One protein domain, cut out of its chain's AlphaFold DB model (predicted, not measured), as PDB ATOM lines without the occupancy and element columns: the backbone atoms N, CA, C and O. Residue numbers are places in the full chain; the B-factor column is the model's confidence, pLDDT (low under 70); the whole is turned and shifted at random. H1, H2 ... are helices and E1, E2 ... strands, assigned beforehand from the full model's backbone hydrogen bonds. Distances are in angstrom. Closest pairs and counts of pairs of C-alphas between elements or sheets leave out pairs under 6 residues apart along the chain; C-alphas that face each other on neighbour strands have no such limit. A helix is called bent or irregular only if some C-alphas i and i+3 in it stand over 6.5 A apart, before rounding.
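Overview. This is residues 11 to 102 of the 104 residues of an uncharacterized protein of Sorangium cellulosum (UniProt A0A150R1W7). Two separate lobes make an extended, flat shape: one is a long, twisted hairpin of two bent strands, E4 and E5, with the short strand E3 beside the first part of E4; the other is a small hairpin, E1 and E2, running straight into the short helix H1. The long link of residues 32 to 52, with no named element, joins the lobes, and residues 30 to 37 stand free. The printed part has 92 residues, with five named strands and one named helix in the order E1, E2, H1, E3, E4, E5; it is mostly strand, in antiparallel sheets of order E3, E4, E5 and E1, E2. It is extended, with a radius of gyration of the C-alphas of 18.9 A and spans of 55 by 48 by 20 A.

Along the chain. Begin with the larger sheet. E4 holds residues 62 to 77; find C-alpha 62 at (227.171, 237.623, 186.369), from which the strand runs 37.5 A. E5, residues 83 to 101, runs 39.4 A and ends at C-alpha 101, (226.850, 241.194, 189.033). E3 is residues 53 to 56. For the other lobe, find C-alpha 11 at (200.363, 260.028, 195.240), where E1, residues 11 to 15, begins; E2 is residues 19 to 24 and H1 residues 25 to 31.

Arrangement. Look first at E4 and E5, an antiparallel hairpin at 174 degrees: N 63 and O 100 are 2.9 A apart and N 74 and O 86 are 2.8 A apart, both within hydrogen-bond range. E4 bends by 55 degrees at residue 73, and E5 bends by 63 degrees at residue 94. E3 and E4 form another antiparallel hairpin, with N 55 and O 64 within range at 2.9 A. E3, E4 and E5 are a meander, each strand the antiparallel neighbour of the one before; E3 and E5 are its edge strands. In the hairpin of E1 and E2, antiparallel at 157 degrees, N 13 and O 21 are within range at 2.9 A. The closest C-alphas of E1 and H1, Phe 11 and Ile 25, are 5.9 A apart. In H1, 1 of 3 O i to N i+4 pairs and 3 of 4 O i to N i+3 pairs are within range. H1 is not on the larger sheet, and E1 and E2 are apart from E3, E4 and E5.

Size, cuts and confidence. The two C-alphas farthest apart, those of Arg 30 and Ala 59, are 55.5 A apart. The printed part has no cut. The link from H1 to E3, 21 residues, is long; the other links are tight. The model's mean pLDDT over the printed part is 77.4, and it is under 70 at residues 35 to 50, 92 to 95 and 102.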
ATOM      1  N   PHE A  11     199.166 260.049 196.068       82.19
ATOM      2  CA  PHE A  11     200.363 260.028 195.240       82.19
ATOM      3  C   PHE A  11     201.602 260.288 196.109       82.19
ATOM      4  O   PHE A  11     201.647 261.250 196.890       82.19
ATOM      5  N   LEU A  12     202.615 259.427 195.991       84.12
ATOM      6  CA  LEU A  12     203.825 259.472 196.810       84.12
ATOM      7  C   LEU A  12     204.993 260.088 196.038       84.12
ATOM      8  O   LEU A  12     205.378 259.601 194.980       84.12
ATOM      9  N   ILE A  13     205.617 261.117 196.613       79.25
ATOM     10  CA  ILE A  13     206.804 261.763 196.040       79.25
ATOM     11  C   ILE A  13     208.002 261.504 196.966       79.25
ATOM     12  O   ILE A  13     208.005 261.991 198.107       79.25
ATOM     13  N   PRO A  14     209.026 260.749 196.522       80.81
ATOM     14  CA  PRO A  14     210.269 260.581 197.268       80.81
ATOM     15  C   PRO A  14     210.994 261.918 197.457       80.81
ATOM     16  O   PRO A  14     211.158 262.687 196.514       80.81
ATOM     17  N   MET A  15     211.466 262.186 198.675       78.94
ATOM     18  CA  MET A  15     212.153 263.431 199.033       78.94
ATOM     19  C   MET A  15     213.535 263.152 199.649       78.94
ATOM     20  O   MET A  15     213.739 262.112 200.289       78.94
ATOM     21  N   PRO A  16     214.488 264.103 199.558       82.81
ATOM     22  CA  PRO A  16     215.796 263.965 200.190       82.81
ATOM     23  C   PRO A  16     215.708 263.642 201.687       82.81
ATOM     24  O   PRO A  16     214.883 264.207 202.422       82.81
ATOM     25  N   GLY A  17     216.602 262.758 202.137       85.94
ATOM     26  CA  GLY A  17     216.680 262.319 203.531       85.94
ATOM     27  C   GLY A  17     215.666 261.237 203.910       85.94
ATOM     28  O   GLY A  17     215.221 261.221 205.053       85.94
ATOM     29  N   LYS A  18     215.288 260.352 202.972       81.94
ATOM     30  CA  LYS A  18     214.327 259.245 203.186       81.94
ATOM     31  C   LYS A  18     212.923 259.709 203.606       81.94
ATOM     32  O   LYS A  18     212.197 258.985 204.282       81.94
ATOM     33  N   ARG A  19     212.543 260.931 203.233       83.31
ATOM     34  CA  ARG A  19     211.201 261.472 203.481       83.31
ATOM     35  C   ARG A  19     210.303 261.183 202.281       83.31
ATOM     36  O   ARG A  19     210.793 260.994 201.173       83.31
ATOM     37  N   VAL A  20     208.993 261.198 202.503       86.81
ATOM     38  CA  VAL A  20     207.983 261.006 201.455       86.81
ATOM     39  C   VAL A  20     206.903 262.064 201.625       86.81
ATOM     40  O   VAL A  20     206.341 262.194 202.717       86.81
ATOM     41  N   ALA A  21     206.623 262.822 200.566       83.38
ATOM     42  CA  ALA A  21     205.439 263.672 200.511       83.38
ATOM     43  C   ALA A  21     204.245 262.836 200.027       83.38
ATOM     44  O   ALA A  21     204.369 262.088 199.061       83.38
ATOM     45  N   ARG A  22     203.112 262.950 200.725       89.00
ATOM     46  CA  ARG A  22     201.854 262.261 200.406       89.00
ATOM     47  C   ARG A  22     200.863 263.300 199.908       89.00
ATOM     48  O   ARG A  22     200.468 264.171 200.682       89.00
ATOM     49  N   VAL A  23     200.504 263.239 198.633       85.38
ATOM     50  CA  VAL A  23     199.584 264.191 198.007       85.38
ATOM     51  C   VAL A  23     198.273 263.468 197.720       85.38
ATOM     52  O   VAL A  23     198.293 262.515 196.951       85.38
ATOM     53  N   PRO A  24     197.134 263.881 198.298       89.00
ATOM     54  CA  PRO A  24     195.851 263.273 197.961       89.00
ATOM     55  C   PRO A  24     195.567 263.385 196.463       89.00
ATOM     56  O   PRO A  24     195.639 264.485 195.907       89.00
ATOM     57  N   ILE A  25     195.209 262.270 195.827       83.06
ATOM     58  CA  ILE A  25     194.947 262.205 194.380       83.06
ATOM     59  C   ILE A  25     193.866 263.218 193.986       83.06
ATOM     60  O   ILE A  25     194.087 264.062 193.125       83.06
ATOM     61  N   ALA A  26     192.769 263.277 194.745       83.69
ATOM     62  CA  ALA A  26     191.677 264.228 194.518       83.69
ATOM     63  C   ALA A  26     192.077 265.716 194.631       83.69
ATOM     64  O   ALA A  26     191.300 266.601 194.261       83.69
ATOM     65  N   VAL A  27     193.238 266.022 195.219       86.31
ATOM     66  CA  VAL A  27     193.816 267.374 195.211       86.31
ATOM     67  C   VAL A  27     194.666 267.564 193.963       86.31
ATOM     68  O   VAL A  27     194.538 268.606 193.331       86.31
ATOM     69  N   LEU A  28     195.493 266.577 193.610       82.69
ATOM     70  CA  LEU A  28     196.350 266.602 192.426       82.69
ATOM     71  C   LEU A  28     195.531 266.746 191.134       82.69
ATOM     72  O   LEU A  28     195.828 267.623 190.328       82.69
ATOM     73  N   GLU A  29     194.453 265.976 190.995       82.88
ATOM     74  CA  GLU A  29     193.576 265.973 189.814       82.88
ATOM     75  C   GLU A  29     192.923 267.331 189.527       82.88
ATOM     76  O   GLU A  29     192.644 267.651 188.378       82.88
ATOM     77  N   ARG A  30     192.743 268.189 190.541       85.56
ATOM     78  CA  ARG A  30     192.198 269.549 190.349       85.56
ATOM     79  C   ARG A  30     193.139 270.478 189.590       85.56
ATOM     80  O   ARG A  30     192.713 271.553 189.174       85.56
ATOM     81  N   TYR A  31     194.411 270.109 189.492       84.12
ATOM     82  CA  TYR A  31     195.447 270.879 188.813       84.12
ATOM     83  C   TYR A  31     195.909 270.212 187.512       84.12
ATOM     84  O   TYR A  31     196.858 270.699 186.899       84.12
ATOM     85  N   LEU A  32     195.272 269.111 187.098       81.81
ATOM     86  CA  LEU A  32     195.546 268.468 185.819       81.81
ATOM     87  C   LEU A  32     194.746 269.147 184.706       81.81
ATOM     88  O   LEU A  32     193.623 269.604 184.914       81.81
ATOM     89  N   ASP A  33     195.344 269.217 183.521       80.25
ATOM     90  CA  ASP A  33     194.630 269.606 182.308       80.25
ATOM     91  C   ASP A  33     193.649 268.489 181.915       80.25
ATOM     92  O   ASP A  33     193.988 267.311 182.038       80.25
ATOM     93  N   GLU A  34     192.452 268.843 181.435       74.62
ATOM     94  CA  GLU A  34     191.388 267.881 181.099       74.62
ATOM     95  C   GLU A  34     191.805 266.856 180.030       74.62
ATOM     96  O   GLU A  34     191.264 265.751 179.997       74.62
ATOM     97  N   ALA A  35     192.778 267.181 179.174       69.25
ATOM     98  CA  ALA A  35     193.314 266.261 178.173       69.25
ATOM     99  C   ALA A  35     194.412 265.330 178.726       69.25
ATOM    100  O   ALA A  35     194.924 264.474 177.999       69.25
ATOM    101  N   THR A  36     194.807 265.485 179.992       69.88
ATOM    102  CA  THR A  36     195.883 264.695 180.598       69.88
ATOM    103  C   THR A  36     195.376 263.309 180.969       69.88
ATOM    104  O   THR A  36     194.524 263.155 181.842       69.88
ATOM    105  N   ARG A  37     195.960 262.271 180.360       63.34
ATOM    106  CA  ARG A  37     195.777 260.897 180.839       63.34
ATOM    107  C   ARG A  37     196.486 260.744 182.181       63.34
ATOM    108  O   ARG A  37     197.699 260.919 182.282       63.34
ATOM    109  N   VAL A  38     195.708 260.414 183.198       65.75
ATOM    110  CA  VAL A  38     196.179 260.235 184.566       65.75
ATOM    111  C   VAL A  38     196.705 258.811 184.741       65.75
ATOM    112  O   VAL A  38     195.988 257.857 184.464       65.75
ATOM    113  N   ALA A  39     197.951 258.668 185.190       64.44
ATOM    114  CA  ALA A  39     198.575 257.387 185.527       64.44
ATOM    115  C   ALA A  39     199.133 257.481 186.952       64.44
ATOM    116  O   ALA A  39     200.334 257.653 187.165       64.44
ATOM    117  N   HIS A  40     198.230 257.529 187.935       61.25
ATOM    118  CA  HIS A  40     198.611 257.589 189.351       61.25
ATOM    119  C   HIS A  40     199.103 256.243 189.874       61.25
ATOM    120  O   HIS A  40     199.980 256.222 190.736       61.25
ATOM    121  N   ASP A  41     198.626 255.166 189.259       51.50
ATOM    122  CA  ASP A  41     199.138 253.819 189.415       51.50
ATOM    123  C   ASP A  41     199.781 253.382 188.092       51.50
ATOM    124  O   ASP A  41     199.329 253.811 187.021       51.50
ATOM    125  N   PRO A  42     200.850 252.564 188.116       50.50
ATOM    126  CA  PRO A  42     201.200 251.800 186.929       50.50
ATOM    127  C   PRO A  42     199.964 250.985 186.529       50.50
ATOM    128  O   PRO A  42     199.349 250.366 187.399       50.50
ATOM    129  N   ASP A  43     199.596 251.010 185.242       52.03
ATOM    130  CA  ASP A  43     198.581 250.093 184.715       52.03
ATOM    131  C   ASP A  43     198.911 248.686 185.242       52.03
ATOM    132  O   ASP A  43     200.090 248.305 185.268       52.03
ATOM    133  N   GLU A  44     197.894 247.960 185.733       48.72
ATOM    134  CA  GLU A  44     198.064 246.576 186.189       48.72
ATOM    135  C   GLU A  44     198.890 245.852 185.118       48.72
ATOM    136  O   GLU A  44     198.489 245.876 183.949       48.72
ATOM    137  N   PRO A  45     200.071 245.297 185.456       53.31
ATOM    138  CA  PRO A  45     200.881 244.626 184.457       53.31
ATOM    139  C   PRO A  45     199.999 243.574 183.787       53.31
ATOM    140  O   PRO A  45     199.354 242.786 184.482       53.31
ATOM    141  N   GLU A  46     199.929 243.593 182.452       52.84
ATOM    142  CA  GLU A  46     199.245 242.569 181.659       52.84
ATOM    143  C   GLU A  46     199.974 241.223 181.843       52.84
ATOM    144  O   GLU A  46     200.720 240.759 180.984       52.84
ATOM    145  N   GLY A  47     199.786 240.604 183.009       56.59
ATOM    146  CA  GLY A  47     200.463 239.393 183.448       56.59
ATOM    147  C   GLY A  47     201.919 239.592 183.884       56.59
ATOM    148  O   GLY A  47     202.666 240.419 183.362       56.59
ATOM    149  N   ASP A  48     202.349 238.759 184.833       62.81
ATOM    150  CA  ASP A  48     203.766 238.587 185.134       62.81
ATOM    151  C   ASP A  48     204.505 238.088 183.884       62.81
ATOM    152  O   ASP A  48     204.107 237.110 183.240       62.81
ATOM    153  N   VAL A  49     205.625 238.727 183.552       63.22
ATOM    154  CA  VAL A  49     206.478 238.277 182.453       63.22
ATOM    155  C   VAL A  49     207.447 237.226 182.981       63.22
ATOM    156  O   VAL A  49     208.296 237.504 183.823       63.22
ATOM    157  N   THR A  50     207.337 236.000 182.469       69.25
ATOM    158  CA  THR A  50     208.281 234.926 182.805       69.25
ATOM    159  C   THR A  50     209.558 235.070 181.978       69.25
ATOM    160  O   THR A  50     209.496 235.245 180.759       69.25
ATOM    161  N   ALA A  51     210.722 234.965 182.625       73.31
ATOM    162  CA  ALA A  51     211.993 234.888 181.913       73.31
ATOM    163  C   ALA A  51     212.055 233.602 181.071       73.31
ATOM    164  O   ALA A  51     211.799 232.511 181.582       73.31
ATOM    165  N   HIS A  52     212.415 233.713 179.791       77.19
ATOM    166  CA  HIS A  52     212.524 232.554 178.890       77.19
ATOM    167  C   HIS A  52     213.971 232.069 178.703       77.19
ATOM    168  O   HIS A  52     214.198 231.000 178.138       77.19
ATOM    169  N   SER A  53     214.954 232.832 179.190       75.94
ATOM    170  CA  SER A  53     216.364 232.443 179.255       75.94
ATOM    171  C   SER A  53     216.986 233.000 180.530       75.94
ATOM    172  O   SER A  53     216.800 234.178 180.841       75.94
ATOM    173  N   VAL A  54     217.702 232.151 181.269       84.81
ATOM    174  CA  VAL A  54     218.428 232.511 182.493       84.81
ATOM    175  C   VAL A  54     219.771 231.782 182.492       84.81
ATOM    176  O   VAL A  54     219.816 230.571 182.264       84.81
ATOM    177  N   SER A  55     220.865 232.498 182.746       85.19
ATOM    178  CA  SER A  55     222.211 231.921 182.818       85.19
ATOM    179  C   SER A  55     223.085 232.625 183.857       85.19
ATOM    180  O   SER A  55     222.791 233.744 184.269       85.19
ATOM    181  N   VAL A  56     224.154 231.954 184.292       86.38
ATOM    182  CA  VAL A  56     225.182 232.528 185.170       86.38
ATOM    183  C   VAL A  56     226.540 232.316 184.513       86.38
ATOM    184  O   VAL A  56     226.901 231.176 184.215       86.38
ATOM    185  N   ASP A  57     227.293 233.393 184.298       82.56
ATOM    186  CA  ASP A  57     228.673 233.321 183.823       82.56
ATOM    187  C   ASP A  57     229.589 232.865 184.975       82.56
ATOM    188  O   ASP A  57     229.752 233.589 185.961       82.56
ATOM    189  N   PRO A  58     230.226 231.684 184.879       78.94
ATOM    190  CA  PRO A  58     231.081 231.170 185.943       78.94
ATOM    191  C   PRO A  58     232.396 231.945 186.110       78.94
ATOM    192  O   PRO A  58     233.026 231.830 187.162       78.94
ATOM    193  N   ALA A  59     232.843 232.699 185.102       84.81
ATOM    194  CA  ALA A  59     234.086 233.463 185.166       84.81
ATOM    195  C   ALA A  59     233.908 234.789 185.914       84.81
ATOM    196  O   ALA A  59     234.811 235.220 186.631       84.81
ATOM    197  N   THR A  60     232.751 235.430 185.749       81.56
ATOM    198  CA  THR A  60     232.467 236.761 186.308       81.56
ATOM    199  C   THR A  60     231.461 236.738 187.457       81.56
ATOM    200  O   THR A  60     231.392 237.697 188.222       81.56
ATOM    201  N   GLY A  61     230.693 235.656 187.605       83.31
ATOM    202  CA  GLY A  61     229.579 235.571 188.549       83.31
ATOM    203  C   GLY A  61     228.358 236.397 188.132       83.31
ATOM    204  O   GLY A  61     227.490 236.642 188.969       83.31
ATOM    205  N   ALA A  62     228.298 236.856 186.879       83.75
ATOM    206  CA  ALA A  62     227.171 237.623 186.369       83.75
ATOM    207  C   ALA A  62     225.965 236.711 186.108       83.75
ATOM    208  O   ALA A  62     226.084 235.698 185.418       83.75
ATOM    209  N   SER A  63     224.806 237.092 186.635       83.12
ATOM    210  CA  SER A  63     223.517 236.478 186.316       83.12
ATOM    211  C   SER A  63     222.863 237.270 185.194       83.12
ATOM    212  O   SER A  63     222.725 238.487 185.311       83.12
ATOM    213  N   VAL A  64     222.442 236.582 184.135       81.25
ATOM    214  CA  VAL A  64     221.769 237.175 182.975       81.25
ATOM    215  C   VAL A  64     220.390 236.547 182.815       81.25
ATOM    216  O   VAL A  64     220.272 235.318 182.822       81.25
ATOM    217  N   TRP A  65     219.352 237.366 182.652       83.06
ATOM    218  CA  TRP A  65     218.006 236.903 182.303       83.06
ATOM    219  C   TRP A  65     217.378 237.739 181.194       83.06
ATOM    220  O   TRP A  65     217.607 238.943 181.093       83.06
ATOM    221  N   HIS A  66     216.554 237.074 180.382       80.00
ATOM    222  CA  HIS A  66     215.843 237.683 179.263       80.00
ATOM    223  C   HIS A  66     214.330 237.593 179.439       80.00
ATOM    224  O   HIS A  66     213.778 236.513 179.684       80.00
ATOM    225  N   THR A  67     213.659 238.726 179.245       81.31
ATOM    226  CA  THR A  67     212.198 238.824 179.138       81.31
ATOM    227  C   THR A  67     211.806 239.192 177.715       81.31
ATOM    228  O   THR A  67     212.516 239.933 177.050       81.31
ATOM    229  N   GLU A  68     210.663 238.708 177.222       74.75
ATOM    230  CA  GLU A  68     210.183 239.068 175.869       74.75
ATOM    231  C   GLU A  68     209.684 240.517 175.776       74.75
ATOM    232  O   GLU A  68     209.489 241.040 174.681       74.75
ATOM    233  N   TRP A  69     209.457 241.149 176.925       78.25
ATOM    234  CA  TRP A  69     208.864 242.470 177.043       78.25
ATOM    235  C   TRP A  69     209.884 243.506 177.485       78.25
ATOM    236  O   TRP A  69     210.681 243.245 178.391       78.25
ATOM    237  N   GLU A  70     209.774 244.679 176.870       77.94
ATOM    238  CA  GLU A  70     210.556 245.879 177.143       77.94
ATOM    239  C   GLU A  70     209.624 247.083 177.301       77.94
ATOM    240  O   GLU A  70     208.619 247.195 176.591       77.94
ATOM    241  N   LEU A  71     209.967 248.005 178.205       78.00
ATOM    242  CA  LEU A  71     209.337 249.321 178.282       78.00
ATOM    243  C   LEU A  71     210.178 250.321 177.493       78.00
ATOM    244  O   LEU A  71     211.294 250.649 177.894       78.00
ATOM    245  N   GLY A  72     209.626 250.857 176.410       78.25
ATOM    246  CA  GLY A  72     210.361 251.790 175.568       78.25
ATOM    247  C   GLY A  72     209.494 252.468 174.512       78.25
ATOM    248  O   GLY A  72     208.288 252.224 174.438       78.25
ATOM    249  N   PRO A  73     210.093 253.343 173.687       82.75
ATOM    250  CA  PRO A  73     209.405 253.917 172.546       82.75
ATOM    251  C   PRO A  73     209.128 252.822 171.512       82.75
ATOM    252  O   PRO A  73     210.060 252.179 171.035       82.75
ATOM    253  N   CYS A  74     207.866 252.646 171.132       83.19
ATOM    254  CA  CYS A  74     207.465 251.712 170.091       83.19
ATOM    255  C   CYS A  74     206.512 252.356 169.087       83.19
ATOM    256  O   CYS A  74     205.734 253.261 169.409       83.19
ATOM    257  N   ASP A  75     206.598 251.852 167.860       88.12
ATOM    258  CA  ASP A  75     205.632 252.110 166.806       88.12
ATOM    259  C   ASP A  75     204.723 250.878 166.692       88.12
ATOM    260  O   ASP A  75     205.209 249.748 166.590       88.12
ATOM    261  N   TYR A  76     203.408 251.074 166.731       82.31
ATOM    262  CA  TYR A  76     202.426 249.996 166.606       82.31
ATOM    263  C   TYR A  76     201.205 250.465 165.818       82.31
ATOM    264  O   TYR A  76     200.966 251.661 165.681       82.31
ATOM    265  N   THR A  77     200.428 249.529 165.282       88.88
ATOM    266  CA  THR A  77     199.138 249.839 164.655       88.88
ATOM    267  C   THR A  77     198.041 249.638 165.690       88.88
ATOM    268  O   THR A  77     197.953 248.555 166.270       88.88
ATOM    269  N   ASP A  78     197.227 250.660 165.942       85.31
ATOM    270  CA  ASP A  78     196.103 250.549 166.872       85.31
ATOM    271  C   ASP A  78     194.950 249.694 166.312       85.31
ATOM    272  O   ASP A  78     194.945 249.278 165.150       85.31
ATOM    273  N   GLU A  79     193.940 249.433 167.144       83.06
ATOM    274  CA  GLU A  79     192.757 248.640 166.773       83.06
ATOM    275  C   GLU A  79     191.956 249.247 165.609       83.06
ATOM    276  O   GLU A  79     191.207 248.546 164.929       83.06
ATOM    277  N   SER A  80     192.117 250.548 165.362       92.25
ATOM    278  CA  SER A  80     191.484 251.262 164.251       92.25
ATOM    279  C   SER A  80     192.318 251.219 162.965       92.25
ATOM    280  O   SER A  80     191.883 251.737 161.936       92.25
ATOM    281  N   GLY A  81     193.489 250.576 162.990       91.94
ATOM    282  CA  GLY A  81     194.365 250.420 161.834       91.94
ATOM    283  C   GLY A  81     195.308 251.600 161.596       91.94
ATOM    284  O   GLY A  81     195.921 251.664 160.527       91.94
ATOM    285  N   PHE A  82     195.442 252.528 162.546       90.56
ATOM    286  CA  PHE A  82     196.312 253.694 162.395       90.56
ATOM    287  C   PHE A  82     197.673 253.479 163.068       90.56
ATOM    288  O   PHE A  82     197.744 252.901 164.152       90.56
ATOM    289  N   PRO A  83     198.772 253.942 162.443       91.75
ATOM    290  CA  PRO A  83     200.087 253.896 163.058       91.75
ATOM    291  C   PRO A  83     200.153 254.876 164.231       91.75
ATOM    292  O   PRO A  83     199.835 256.058 164.093       91.75
ATOM    293  N   GLN A  84     200.612 254.377 165.367       89.44
ATOM    294  CA  GLN A  84     200.824 255.107 166.603       89.44
ATOM    295  C   GLN A  84     202.287 255.027 167.007       89.44
ATOM    296  O   GLN A  84     202.968 254.039 166.731       89.44
ATOM    297  N   ARG A  85     202.744 256.062 167.712       88.69
ATOM    298  CA  ARG A  85     204.041 256.079 168.383       88.69
ATOM    299  C   ARG A  85     203.834 256.433 169.841       88.69
ATOM    300  O   ARG A  85     203.370 257.531 170.147       88.69
ATOM    301  N   ALA A  86     204.194 255.520 170.727       83.44
ATOM    302  CA  ALA A  86     204.025 255.705 172.160       83.44
ATOM    303  C   ALA A  86     205.238 255.186 172.926       83.44
ATOM    304  O   ALA A  86     206.085 254.476 172.392       83.44
ATOM    305  N   TYR A  87     205.318 255.564 174.195       79.81
ATOM    306  CA  TYR A  87     206.217 254.936 175.150       79.81
ATOM    307  C   TYR A  87     205.399 253.903 175.924       79.81
ATOM    308  O   TYR A  87     204.542 254.288 176.720       79.81
ATOM    309  N   ALA A  88     205.586 252.619 175.629       76.69
ATOM    310  CA  ALA A  88     204.728 251.546 176.127       76.69
ATOM    311  C   ALA A  88     205.488 250.221 176.264       76.69
ATOM    312  O   ALA A  88     206.563 250.027 175.685       76.69
ATOM    313  N   TRP A  89     204.906 249.298 177.030       77.81
ATOM    314  CA  TRP A  89     205.358 247.914 177.060       77.81
ATOM    315  C   TRP A  89     205.092 247.261 175.705       77.81
ATOM    316  O   TRP A  89     203.974 247.300 175.197       77.81
ATOM    317  N   HIS A  90     206.122 246.674 175.104       72.69
ATOM    318  CA  HIS A  90     205.991 245.966 173.837       72.69
ATOM    319  C   HIS A  90     206.902 244.742 173.789       72.69
ATOM    320  O   HIS A  90     207.946 244.688 174.445       72.69
ATOM    321  N   ARG A  91     206.494 243.739 173.001       75.19
ATOM    322  CA  ARG A  91     207.347 242.588 172.709       75.19
ATOM    323  C   ARG A  91     208.457 243.028 171.771       75.19
ATOM    324  O   ARG A  91     208.200 243.313 170.600       75.19
ATOM    325  N   HIS A  92     209.678 243.074 172.277       68.31
ATOM    326  CA  HIS A  92     210.838 243.372 171.454       68.31
ATOM    327  C   HIS A  92     211.366 242.062 170.837       68.31
ATOM    328  O   HIS A  92     211.453 241.061 171.550       68.31
ATOM    329  N   PRO A  93     211.749 242.013 169.543       66.00
ATOM    330  CA  PRO A  93     212.216 240.776 168.900       66.00
ATOM    331  C   PRO A  93     213.411 240.105 169.588       66.00
ATOM    332  O   PRO A  93     213.629 238.910 169.412       66.00
ATOM    333  N   LEU A  94     214.194 240.879 170.345       66.12
ATOM    334  CA  LEU A  94     215.355 240.407 171.102       66.12
ATOM    335  C   LEU A  94     215.101 240.345 172.617       66.12
ATOM    336  O   LEU A  94     215.986 239.931 173.362       66.12
ATOM    337  N   GLY A  95     213.909 240.754 173.068       69.00
ATOM    338  CA  GLY A  95     213.600 240.937 174.483       69.00
ATOM    339  C   GLY A  95     214.458 242.009 175.166       69.00
ATOM    340  O   GLY A  95     215.227 242.716 174.509       69.00
ATOM    341  N   THR A  96     214.339 242.103 176.490       74.56
ATOM    342  CA  THR A  96     215.239 242.888 177.346       74.56
ATOM    343  C   THR A  96     216.173 241.952 178.099       74.56
ATOM    344  O   THR A  96     215.721 241.009 178.751       74.56
ATOM    345  N   GLU A  97     217.473 242.224 178.009       76.31
ATOM    346  CA  GLU A  97     218.502 241.573 178.814       76.31
ATOM    347  C   GLU A  97     218.718 242.359 180.106       76.31
ATOM    348  O   GLU A  97     218.941 243.571 180.091       76.31
ATOM    349  N   TYR A  98     218.701 241.650 181.224       76.12
ATOM    350  CA  TYR A  98     219.076 242.186 182.520       76.12
ATOM    351  C   TYR A  98     220.288 241.420 183.024       76.12
ATOM    352  O   TYR A  98     220.310 240.188 182.992       76.12
ATOM    353  N   THR A  99     221.284 242.163 183.502       77.12
ATOM    354  CA  THR A  99     222.508 241.601 184.063       77.12
ATOM    355  C   THR A  99     222.711 242.128 185.476       77.12
ATOM    356  O   THR A  99     222.846 243.335 185.679       77.12
ATOM    357  N   GLU A 100     222.794 241.225 186.448       79.88
ATOM    358  CA  GLU A 100     223.255 241.539 187.800       79.88
ATOM    359  C   GLU A 100     224.612 240.893 188.058       79.88
ATOM    360  O   GLU A 100     224.820 239.701 187.824       79.88
ATOM    361  N   ILE A 101     225.547 241.683 188.586       75.44
ATOM    362  CA  ILE A 101     226.850 241.194 189.033       75.44
ATOM    363  C   ILE A 101     226.784 241.043 190.546       75.44
ATOM    364  O   ILE A 101     226.712 242.036 191.276       75.44
ATOM    365  N   TYR A 102     226.840 239.805 191.029       59.44
ATOM    366  CA  TYR A 102     226.931 239.558 192.460       59.44
ATOM    367  C   TYR A 102     228.359 239.845 192.941       59.44
ATOM    368  O   TYR A 102     229.250 239.002 192.833       59.44
TER     369      TYR A 102